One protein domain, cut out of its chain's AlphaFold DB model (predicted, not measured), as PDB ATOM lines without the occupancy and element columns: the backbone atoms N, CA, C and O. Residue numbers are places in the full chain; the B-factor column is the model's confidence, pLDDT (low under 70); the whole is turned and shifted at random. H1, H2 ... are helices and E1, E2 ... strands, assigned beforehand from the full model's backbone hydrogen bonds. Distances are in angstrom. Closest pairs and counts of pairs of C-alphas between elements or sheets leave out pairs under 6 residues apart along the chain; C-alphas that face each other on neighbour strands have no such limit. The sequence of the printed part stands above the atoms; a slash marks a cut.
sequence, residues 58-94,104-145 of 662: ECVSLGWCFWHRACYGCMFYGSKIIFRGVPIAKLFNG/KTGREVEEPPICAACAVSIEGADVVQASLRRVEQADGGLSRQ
ATOM      1  N   GLU A  58     106.495 133.224 118.259       76.69
ATOM      2  CA  GLU A  58     107.731 133.441 119.021       76.69
ATOM      3  C   GLU A  58     109.008 133.145 118.204       76.69
ATOM      4  O   GLU A  58     109.727 132.160 118.417       76.69
ATOM      5  N   CYS A  59     109.319 134.033 117.263       79.50
ATOM      6  CA  CYS A  59     110.556 134.034 116.493       79.50
ATOM      7  C   CYS A  59     111.559 135.088 116.988       79.50
ATOM      8  O   CYS A  59     111.197 136.085 117.614       79.50
ATOM      9  N   VAL A  60     112.826 134.918 116.618       81.81
ATOM     10  CA  VAL A  60     113.858 135.960 116.719       81.81
ATOM     11  C   VAL A  60     114.397 136.273 115.323       81.81
ATOM     12  O   VAL A  60     114.565 135.355 114.518       81.81
ATOM     13  N   SER A  61     114.681 137.543 115.029       79.94
ATOM     14  CA  SER A  61     115.251 137.992 113.751       79.94
ATOM     15  C   SER A  61     116.462 138.911 113.926       79.94
ATOM     16  O   SER A  61     116.423 139.860 114.701       79.94
ATOM     17  N   LEU A  62     117.516 138.652 113.151       74.62
ATOM     18  CA  LEU A  62     118.702 139.498 112.969       74.62
ATOM     19  C   LEU A  62     118.749 139.881 111.486       74.62
ATOM     20  O   LEU A  62     119.339 139.179 110.659       74.62
ATOM     21  N   GLY A  63     118.029 140.944 111.131       72.19
ATOM     22  CA  GLY A  63     117.793 141.340 109.745       72.19
ATOM     23  C   GLY A  63     117.139 140.243 108.897       72.19
ATOM     24  O   GLY A  63     115.924 140.082 108.901       72.19
ATOM     25  N   TRP A  64     117.956 139.488 108.158       64.94
ATOM     26  CA  TRP A  64     117.512 138.403 107.268       64.94
ATOM     27  C   TRP A  64     117.700 136.996 107.845       64.94
ATOM     28  O   TRP A  64     117.339 136.024 107.183       64.94
ATOM     29  N   CYS A  65     118.321 136.866 109.015       69.62
ATOM     30  CA  CYS A  65     118.462 135.586 109.700       69.62
ATOM     31  C   CYS A  65     117.314 135.448 110.701       69.62
ATOM     32  O   CYS A  65     117.111 136.339 111.525       69.62
ATOM     33  N   PHE A  66     116.568 134.347 110.622       78.94
ATOM     34  CA  PHE A  66     115.413 134.073 111.476       78.94
ATOM     35  C   PHE A  66     115.634 132.786 112.269       78.94
ATOM     36  O   PHE A  66     116.277 131.853 111.788       78.94
ATOM     37  N   TRP A  67     115.065 132.714 113.466       83.94
ATOM     38  CA  TRP A  67     115.080 131.526 114.316       83.94
ATOM     39  C   TRP A  67     113.724 131.360 115.001       83.94
ATOM     40  O   TRP A  67     113.158 132.344 115.476       83.94
ATOM     41  N   HIS A  68     113.243 130.127 115.169       84.31
ATOM     42  CA  HIS A  68     112.283 129.831 116.240       84.31
ATOM     43  C   HIS A  68     112.927 130.119 117.606       84.31
ATOM     44  O   HIS A  68     114.144 129.960 117.757       84.31
ATOM     45  N   ARG A  69     112.132 130.437 118.637       86.62
ATOM     46  CA  ARG A  69     112.606 130.572 120.032       86.62
ATOM     47  C   ARG A  69     113.501 129.411 120.490       86.62
ATOM     48  O   ARG A  69     114.523 129.645 121.128       86.62
ATOM     49  N   ALA A  70     113.149 128.173 120.133       84.75
ATOM     50  CA  ALA A  70     113.934 126.976 120.455       84.75
ATOM     51  C   ALA A  70     115.253 126.872 119.658       84.75
ATOM     52  O   ALA A  70     116.248 126.344 120.157       84.75
ATOM     53  N   CYS A  71     115.300 127.409 118.438       82.75
ATOM     54  CA  CYS A  71     116.465 127.358 117.555       82.75
ATOM     55  C   CYS A  71     117.491 128.460 117.852       82.75
ATOM     56  O   CYS A  71     118.687 128.217 117.694       82.75
ATOM     57  N   TYR A  72     117.059 129.629 118.337       89.19
ATOM     58  CA  TYR A  72     117.936 130.777 118.594       89.19
ATOM     59  C   TYR A  72     119.108 130.434 119.530       89.19
ATOM     60  O   TYR A  72     118.942 129.748 120.542       89.19
ATOM     61  N   GLY A  73     120.305 130.886 119.169       86.12
ATOM     62  CA  GLY A  73     121.575 130.520 119.791       86.12
ATOM     63  C   GLY A  73     122.745 131.135 119.020       86.12
ATOM     64  O   GLY A  73     122.528 131.926 118.105       86.12
ATOM     65  N   CYS A  74     123.980 130.781 119.376       86.25
ATOM     66  CA  CYS A  74     125.189 131.282 118.720       86.25
ATOM     67  C   CYS A  74     125.121 131.078 117.196       86.25
ATOM     68  O   CYS A  74     124.991 129.945 116.738       86.25
ATOM     69  N   MET A  75     125.279 132.154 116.419       80.75
ATOM     70  CA  MET A  75     125.133 132.165 114.955       80.75
ATOM     71  C   MET A  75     126.047 131.155 114.235       80.75
ATOM     72  O   MET A  75     125.731 130.722 113.130       80.75
ATOM     73  N   PHE A  76     127.158 130.771 114.875       73.12
ATOM     74  CA  PHE A  76     128.194 129.894 114.324       73.12
ATOM     75  C   PHE A  76     128.129 128.426 114.795       73.12
ATOM     76  O   PHE A  76     128.560 127.553 114.055       73.12
ATOM     77  N   TYR A  77     127.643 128.147 116.015       72.62
ATOM     78  CA  TYR A  77     127.676 126.796 116.633       72.62
ATOM     79  C   TYR A  77     126.385 126.445 117.410       72.62
ATOM     80  O   TYR A  77     126.380 125.535 118.234       72.62
ATOM     81  N   GLY A  78     125.296 127.206 117.260       78.00
ATOM     82  CA  GLY A  78     123.982 126.943 117.875       78.00
ATOM     83  C   GLY A  78     123.884 127.068 119.408       78.00
ATOM     84  O   GLY A  78     122.774 127.141 119.937       78.00
ATOM     85  N   SER A  79     125.013 127.125 120.128       82.69
ATOM     86  CA  SER A  79     125.078 127.149 121.598       82.69
ATOM     87  C   SER A  79     124.181 128.220 122.225       82.69
ATOM     88  O   SER A  79     124.201 129.381 121.817       82.69
ATOM     89  N   LYS A  80     123.419 127.831 123.253       85.56
ATOM     90  CA  LYS A  80     122.480 128.713 123.967       85.56
ATOM     91  C   LYS A  80     123.166 129.682 124.935       85.56
ATOM     92  O   LYS A  80     122.541 130.645 125.373       85.56
ATOM     93  N   ILE A  81     124.440 129.449 125.257       86.81
ATOM     94  CA  ILE A  81     125.232 130.304 126.149       86.81
ATOM     95  C   ILE A  81     125.804 131.463 125.328       86.81
ATOM     96  O   ILE A  81     126.897 131.385 124.763       86.81
ATOM     97  N   ILE A  82     125.018 132.534 125.231       88.75
ATOM     98  CA  ILE A  82     125.382 133.768 124.531       88.75
ATOM     99  C   ILE A  82     126.282 134.624 125.430       88.75
ATOM    100  O   ILE A  82     125.928 134.909 126.571       88.75
ATOM    101  N   PHE A  83     127.439 135.022 124.902       85.00
ATOM    102  CA  PHE A  83     128.407 135.913 125.552       85.00
ATOM    103  C   PHE A  83     128.309 137.347 125.012       85.00
ATOM    104  O   PHE A  83     128.409 138.300 125.778       85.00
ATOM    105  N   ARG A  84     128.060 137.495 123.703       83.25
ATOM    106  CA  ARG A  84     127.789 138.768 123.019       83.25
ATOM    107  C   ARG A  84     126.503 138.655 122.196       83.25
ATOM    108  O   ARG A  84     126.239 137.585 121.646       83.25
ATOM    109  N   GLY A  85     125.711 139.725 122.123       85.06
ATOM    110  CA  GLY A  85     124.310 139.673 121.696       85.06
ATOM    111  C   GLY A  85     123.343 139.317 122.837       85.06
ATOM    112  O   GLY A  85     123.746 139.066 123.974       85.06
ATOM    113  N   VAL A  86     122.037 139.323 122.553       85.44
ATOM    114  CA  VAL A  86     120.990 139.188 123.584       85.44
ATOM    115  C   VAL A  86     120.663 137.709 123.860       85.44
ATOM    116  O   VAL A  86     120.301 136.991 122.933       85.44
ATOM    117  N   PRO A  87     120.727 137.209 125.111       84.69
ATOM    118  CA  PRO A  87     120.348 135.830 125.426       84.69
ATOM    119  C   PRO A  87     118.825 135.629 125.382       84.69
ATOM    120  O   PRO A  87     118.063 136.493 125.819       84.69
ATOM    121  N   ILE A  88     118.380 134.441 124.949       83.50
ATOM    122  CA  ILE A  88     116.959 134.118 124.701       83.50
ATOM    123  C   ILE A  88     116.025 134.401 125.891       83.50
ATOM    124  O   ILE A  88     114.893 134.837 125.703       83.50
ATOM    125  N   ALA A  89     116.515 134.230 127.123       80.62
ATOM    126  CA  ALA A  89     115.765 134.542 128.337       80.62
ATOM    127  C   ALA A  89     115.379 136.031 128.428       80.62
ATOM    128  O   ALA A  89     114.259 136.347 128.812       80.62
ATOM    129  N   LYS A  90     116.257 136.963 128.024       82.00
ATOM    130  CA  LYS A  90     115.941 138.403 128.046       82.00
ATOM    131  C   LYS A  90     114.914 138.800 126.979       82.00
ATOM    132  O   LYS A  90     114.168 139.741 127.203       82.00
ATOM    133  N   LEU A  91     114.837 138.070 125.864       79.75
ATOM    134  CA  LEU A  91     113.891 138.347 124.773       79.75
ATOM    135  C   LEU A  91     112.434 137.972 125.116       79.75
ATOM    136  O   LEU A  91     111.506 138.577 124.576       79.75
ATOM    137  N   PHE A  92     112.230 136.996 126.014       78.19
ATOM    138  CA  PHE A  92     110.910 136.404 126.293       78.19
ATOM    139  C   PHE A  92     110.493 136.343 127.779       78.19
ATOM    140  O   PHE A  92     109.363 135.953 128.060       78.19
ATOM    141  N   ASN A  93     111.323 136.760 128.747       66.94
ATOM    142  CA  ASN A  93     110.936 136.792 130.174       66.94
ATOM    143  C   ASN A  93     110.139 138.053 130.592       66.94
ATOM    144  O   ASN A  93     109.984 138.315 131.786       66.94
ATOM    145  N   GLY A  94     109.636 138.840 129.636       54.34
ATOM    146  CA  GLY A  94     108.930 140.105 129.869       54.34
ATOM    147  C   GLY A  94     107.542 139.952 130.501       54.34
ATOM    148  O   GLY A  94     106.529 140.139 129.830       54.34
ATOM    149  N   LYS A 104     102.918 141.820 116.519       51.62
ATOM    150  CA  LYS A 104     103.512 140.511 116.173       51.62
ATOM    151  C   LYS A 104     104.454 140.036 117.286       51.62
ATOM    152  O   LYS A 104     105.225 140.839 117.807       51.62
ATOM    153  N   THR A 105     104.418 138.751 117.654       59.47
ATOM    154  CA  THR A 105     105.118 138.278 118.871       59.47
ATOM    155  C   THR A 105     106.617 138.006 118.697       59.47
ATOM    156  O   THR A 105     107.311 137.781 119.691       59.47
ATOM    157  N   GLY A 106     107.144 138.126 117.474       64.19
ATOM    158  CA  GLY A 106     108.576 138.063 117.196       64.19
ATOM    159  C   GLY A 106     109.423 139.115 117.934       64.19
ATOM    160  O   GLY A 106     108.924 140.086 118.515       64.19
ATOM    161  N   ARG A 107     110.744 138.912 117.925       78.56
ATOM    162  CA  ARG A 107     111.744 139.792 118.549       78.56
ATOM    163  C   ARG A 107     112.881 140.091 117.580       78.56
ATOM    164  O   ARG A 107     113.512 139.167 117.076       78.56
ATOM    165  N   GLU A 108     113.172 141.363 117.346       77.94
ATOM    166  CA  GLU A 108     114.329 141.773 116.547       77.94
ATOM    167  C   GLU A 108     115.550 142.017 117.447       77.94
ATOM    168  O   GLU A 108     115.410 142.483 118.580       77.94
ATOM    169  N   VAL A 109     116.744 141.664 116.966       80.44
ATOM    170  CA  VAL A 109     118.023 141.892 117.653       80.44
ATOM    171  C   VAL A 109     119.014 142.579 116.717       80.44
ATOM    172  O   VAL A 109     119.145 142.195 115.559       80.44
ATOM    173  N   GLU A 110     119.732 143.576 117.238       76.62
ATOM    174  CA  GLU A 110     120.720 144.365 116.481       76.62
ATOM    175  C   GLU A 110     122.112 143.703 116.448       76.62
ATOM    176  O   GLU A 110     122.837 143.801 115.459       76.62
ATOM    177  N   GLU A 111     122.499 143.001 117.523       77.94
ATOM    178  CA  GLU A 111     123.783 142.292 117.609       77.94
ATOM    179  C   GLU A 111     123.654 140.791 117.277       77.94
ATOM    180  O   GLU A 111     122.709 140.133 117.732       77.94
ATOM    181  N   PRO A 112     124.639 140.202 116.568       79.75
ATOM    182  CA  PRO A 112     124.691 138.763 116.340       79.75
ATOM    183  C   PRO A 112     124.914 137.990 117.654       79.75
ATOM    184  O   PRO A 112     125.828 138.327 118.409       79.75
ATOM    185  N   PRO A 113     124.146 136.915 117.925       84.06
ATOM    186  CA  PRO A 113     124.381 136.048 119.076       84.06
ATOM    187  C   PRO A 113     125.681 135.252 118.896       84.06
ATOM    188  O   PRO A 113     125.827 134.482 117.945       84.06
ATOM    189  N   ILE A 114     126.628 135.405 119.821       84.62
ATOM    190  CA  ILE A 114     127.958 134.784 119.773       84.62
ATOM    191  C   ILE A 114     128.292 134.204 121.159       84.62
ATOM    192  O   ILE A 114     128.195 134.899 122.172       84.62
ATOM    193  N   CYS A 115     128.686 132.926 121.231       86.62
ATOM    194  CA  CYS A 115     129.162 132.293 122.471       86.62
ATOM    195  C   CYS A 115     130.646 132.608 122.742       86.62
ATOM    196  O   CYS A 115     131.379 132.973 121.826       86.62
ATOM    197  N   ALA A 116     131.114 132.431 123.982       85.31
ATOM    198  CA  ALA A 116     132.461 132.848 124.402       85.31
ATOM    199  C   ALA A 116     133.598 132.272 123.529       85.31
ATOM    200  O   ALA A 116     134.477 133.014 123.104       85.31
ATOM    201  N   ALA A 117     133.541 130.981 123.176       79.56
ATOM    202  CA  ALA A 117     134.530 130.358 122.289       79.56
ATOM    203  C   ALA A 117     134.575 131.022 120.897       79.56
ATOM    204  O   ALA A 117     135.647 131.220 120.325       79.56
ATOM    205  N   CYS A 118     133.416 131.423 120.367       76.88
ATOM    206  CA  CYS A 118     133.332 132.152 119.103       76.88
ATOM    207  C   CYS A 118     133.781 133.604 119.232       76.88
ATOM    208  O   CYS A 118     134.375 134.110 118.292       76.88
ATOM    209  N   ALA A 119     133.527 134.259 120.367       81.06
ATOM    210  CA  ALA A 119     133.993 135.620 120.609       81.06
ATOM    211  C   ALA A 119     135.526 135.675 120.553       81.06
ATOM    212  O   ALA A 119     136.059 136.417 119.736       81.06
ATOM    213  N   VAL A 120     136.211 134.793 121.292       80.12
ATOM    214  CA  VAL A 120     137.680 134.647 121.242       80.12
ATOM    215  C   VAL A 120     138.165 134.276 119.833       80.12
ATOM    216  O   VAL A 120     139.142 134.838 119.353       80.12
ATOM    217  N   SER A 121     137.445 133.408 119.110       66.94
ATOM    218  CA  SER A 121     137.762 133.067 117.705       66.94
ATOM    219  C   SER A 121     137.600 134.232 116.709       66.94
ATOM    220  O   SER A 121     137.900 134.066 115.526       66.94
ATOM    221  N   ILE A 122     137.038 135.366 117.139       69.12
ATOM    222  CA  ILE A 122     136.698 136.535 116.311       69.12
ATOM    223  C   ILE A 122     137.381 137.807 116.864       69.12
ATOM    224  O   ILE A 122     137.273 138.875 116.267       69.12
ATOM    225  N   GLU A 123     138.146 137.726 117.959       64.94
ATOM    226  CA  GLU A 123     138.932 138.858 118.461       64.94
ATOM    227  C   GLU A 123     139.929 139.338 117.386       64.94
ATOM    228  O   GLU A 123     140.702 138.563 116.828       64.94
ATOM    229  N   GLY A 124     139.857 140.630 117.042       61.16
ATOM    230  CA  GLY A 124     140.605 141.225 115.925       61.16
ATOM    231  C   GLY A 124     139.946 141.106 114.540       61.16
ATOM    232  O   GLY A 124     140.520 141.588 113.564       61.16
ATOM    233  N   ALA A 125     138.751 140.517 114.416       59.34
ATOM    234  CA  ALA A 125     138.033 140.368 113.150       59.34
ATOM    235  C   ALA A 125     136.609 140.953 113.184       59.34
ATOM    236  O   ALA A 125     135.863 140.796 114.148       59.34
ATOM    237  N   ASP A 126     136.187 141.560 112.072       69.62
ATOM    238  CA  ASP A 126     134.766 141.817 111.809       69.62
ATOM    239  C   ASP A 126     133.999 140.481 111.727       69.62
ATOM    240  O   ASP A 126     134.442 139.530 111.077       69.62
ATOM    241  N   VAL A 127     132.828 140.418 112.369       65.06
ATOM    242  CA  VAL A 127     131.942 139.243 112.393       65.06
ATOM    243  C   VAL A 127     131.519 138.832 110.978       65.06
ATOM    244  O   VAL A 127     131.383 137.634 110.714       65.06
ATOM    245  N   VAL A 128     131.369 139.781 110.045       64.75
ATOM    246  CA  VAL A 128     131.086 139.466 108.636       64.75
ATOM    247  C   VAL A 128     132.322 138.852 107.970       64.75
ATOM    248  O   VAL A 128     132.191 137.805 107.341       64.75
ATOM    249  N   GLN A 129     133.532 139.387 108.177       68.62
ATOM    250  CA  GLN A 129     134.775 138.766 107.672       68.62
ATOM    251  C   GLN A 129     135.103 137.404 108.317       68.62
ATOM    252  O   GLN A 129     135.758 136.565 107.695       68.62
ATOM    253  N   ALA A 130     134.677 137.156 109.556       66.31
ATOM    254  CA  ALA A 130     134.801 135.849 110.206       66.31
ATOM    255  C   ALA A 130     133.766 134.837 109.682       66.31
ATOM    256  O   ALA A 130     134.084 133.662 109.501       66.31
ATOM    257  N   SER A 131     132.544 135.298 109.391       60.97
ATOM    258  CA  SER A 131     131.521 134.503 108.699       60.97
ATOM    259  C   SER A 131     131.972 134.126 107.293       60.97
ATOM    260  O   SER A 131     131.963 132.948 106.947       60.97
ATOM    261  N   LEU A 132     132.423 135.109 106.509       64.19
ATOM    262  CA  LEU A 132     132.850 134.906 105.127       64.19
ATOM    263  C   LEU A 132     134.008 133.916 105.035       64.19
ATOM    264  O   LEU A 132     133.884 132.982 104.260       64.19
ATOM    265  N   ARG A 133     135.049 134.019 105.874       65.75
ATOM    266  CA  ARG A 133     136.173 133.059 105.861       65.75
ATOM    267  C   ARG A 133     135.768 131.606 106.155       65.75
ATOM    268  O   ARG A 133     136.369 130.696 105.601       65.75
ATOM    269  N   ARG A 134     134.744 131.367 106.989       60.66
ATOM    270  CA  ARG A 134     134.205 130.006 107.205       60.66
ATOM    271  C   ARG A 134     133.343 129.521 106.040       60.66
ATOM    272  O   ARG A 134     133.414 128.350 105.692       60.66
ATOM    273  N   VAL A 135     132.529 130.397 105.449       55.28
ATOM    274  CA  VAL A 135     131.695 130.044 104.284       55.28
ATOM    275  C   VAL A 135     132.565 129.805 103.048       55.28
ATOM    276  O   VAL A 135     132.337 128.842 102.333       55.28
ATOM    277  N   GLU A 136     133.612 130.603 102.859       61.88
ATOM    278  CA  GLU A 136     134.633 130.488 101.811       61.88
ATOM    279  C   GLU A 136     135.337 129.121 101.822       61.88
ATOM    280  O   GLU A 136     135.551 128.536 100.763       61.88
ATOM    281  N   GLN A 137     135.589 128.556 103.009       54.44
ATOM    282  CA  GLN A 137     136.120 127.196 103.173       54.44
ATOM    283  C   GLN A 137     135.118 126.088 102.772       54.44
ATOM    284  O   GLN A 137     135.533 124.960 102.519       54.44
ATOM    285  N   ALA A 138     133.818 126.392 102.697       42.72
ATOM    286  CA  ALA A 138     132.752 125.449 102.336       42.72
ATOM    287  C   ALA A 138     132.160 125.678 100.927       42.72
ATOM    288  O   ALA A 138     131.559 124.763 100.369       42.72
ATOM    289  N   ASP A 139     132.304 126.879 100.354       52.06
ATOM    290  CA  ASP A 139     131.718 127.276  99.063       52.06
ATOM    291  C   ASP A 139     132.738 127.757  98.016       52.06
ATOM    292  O   ASP A 139     132.350 128.252  96.956       52.06
ATOM    293  N   GLY A 140     134.039 127.624  98.300       56.06
ATOM    294  CA  GLY A 140     135.123 128.032  97.401       56.06
ATOM    295  C   GLY A 140     135.260 129.550  97.234       56.06
ATOM    296  O   GLY A 140     135.864 130.007  96.266       56.06
ATOM    297  N   GLY A 141     134.669 130.341  98.134       52.16
ATOM    298  CA  GLY A 141     134.706 131.805  98.099       52.16
ATOM    299  C   GLY A 141     133.581 132.448  97.285       52.16
ATOM    300  O   GLY A 141     133.544 133.675  97.165       52.16
ATOM    301  N   LEU A 142     132.621 131.676  96.767       47.75
ATOM    302  CA  LEU A 142     131.509 132.197  95.960       47.75
ATOM    303  C   LEU A 142     130.673 133.241  96.719       47.75
ATOM    304  O   LEU A 142     130.302 134.274  96.151       47.75
ATOM    305  N   SER A 143     130.395 133.031  98.007       51.56
ATOM    306  CA  SER A 143     129.683 134.008  98.845       51.56
ATOM    307  C   SER A 143     130.507 135.264  99.120       51.56
ATOM    308  O   SER A 143     129.939 136.353  99.233       51.56
ATOM    309  N   ARG A 144     131.837 135.142  99.172       63.88
ATOM    310  CA  ARG A 144     132.751 136.275  99.340       63.88
ATOM    311  C   ARG A 144     132.838 137.118  98.073       63.88
ATOM    312  O   ARG A 144     132.621 138.324  98.143       63.88
ATOM    313  N   GLN A 145     133.014 136.488  96.915       57.78
ATOM    314  CA  GLN A 145     133.010 137.161  95.614       57.78
ATOM    315  C   GLN A 145     131.686 137.919  95.379       57.78
ATOM    316  O   GLN A 145     131.691 139.073  94.947       57.78
TER     317      GLN A 145
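What this domain is: This is residues 58 to 94 and 104 to 145 of the 662 residues of the protein "Mediator complex subunit 10" of Colletotrichum orbiculare (strain 104-T / ATCC 96160 / CBS 514.97 / LARS 414 / MAFF 240422) (UniProt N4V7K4). A middle of loops joins two unlike ends: a small strand hairpin, E1 and E2, with the short helix H1 at one end, and the helix H3, with the short H4 folded back on it, at the other. The short helix H2 lies between these ends, and the loop residues 107 to 108 run along E1 as a short parallel pairing. The printed part has 79 residues, with two named strands and four named helices in the order E1, E2, H1, H2, H3, H4; the sheet is E1 - E2, antiparallel. The class is mixed, helices and strands, though under half of the residues are in named elements. The outline is elongated, spanning 42 by 25 by 18 A, and the whole is only just compact, close to loose, with a radius of gyration of the C-alphas of 13.5 A.

How they stand to each other: E1, residues 59 to 62, and E2, residues 65 to 68, form a hairpin with a tight link of 2 residues. They are antiparallel, with 161 degrees between their directions, and C-alphas 61 and 66 face each other at 4.5 A. N 60 and O 67 are 2.8 A apart and N 62 and O 65 are 2.9 A apart, both within hydrogen-bond range. Residues 60 to 61 of E1 also pair in parallel with residues 107 to 108. H1, residues 88 to 92, is only just apart from E1, the closest C-alphas being 8.4 A apart. H2, residues 116 to 120, touches no helix and is apart from E1 and E2. H3, residues 127 to 139, touches H4, residues 142 to 145, with its residues 132 to 136 alone; their closest C-alphas, those of Leu 132 and Arg 144, are 5.9 A apart. H3 and H4 are apart from both strands. In H1 and H2 every O i to N i+4 pair is within hydrogen-bond range, in H3 8 of 9 are, and H4 is too short for such a pair.

Where its parts are: E1 begins at C-alpha 59 (110.556, 134.034, 116.493) and is 10.4 A long from first to last C-alpha; E2 is 10.7 A long. H1 measures 6.7 A, H2 6.4 A and H4 5.2 A. H3 is 17.9 A long and starts at C-alpha 127 (131.942, 139.243, 112.393). H4 ends at C-alpha 145 (133.010, 137.161, 95.614).

The domain as a whole: The two C-alphas farthest apart, those of Gly 94 and Gly 140, are 43.4 A apart. Residues 95 to 103 are not printed, and C-alphas 94 and 104 are 14.7 A apart across this cut. The link from E2 to H1 is long, with 19 residues. Mean pLDDT of the printed part is 73.0; residues 64 to 65, 93 to 94, 104 to 106 and 121 to 145 are under 70.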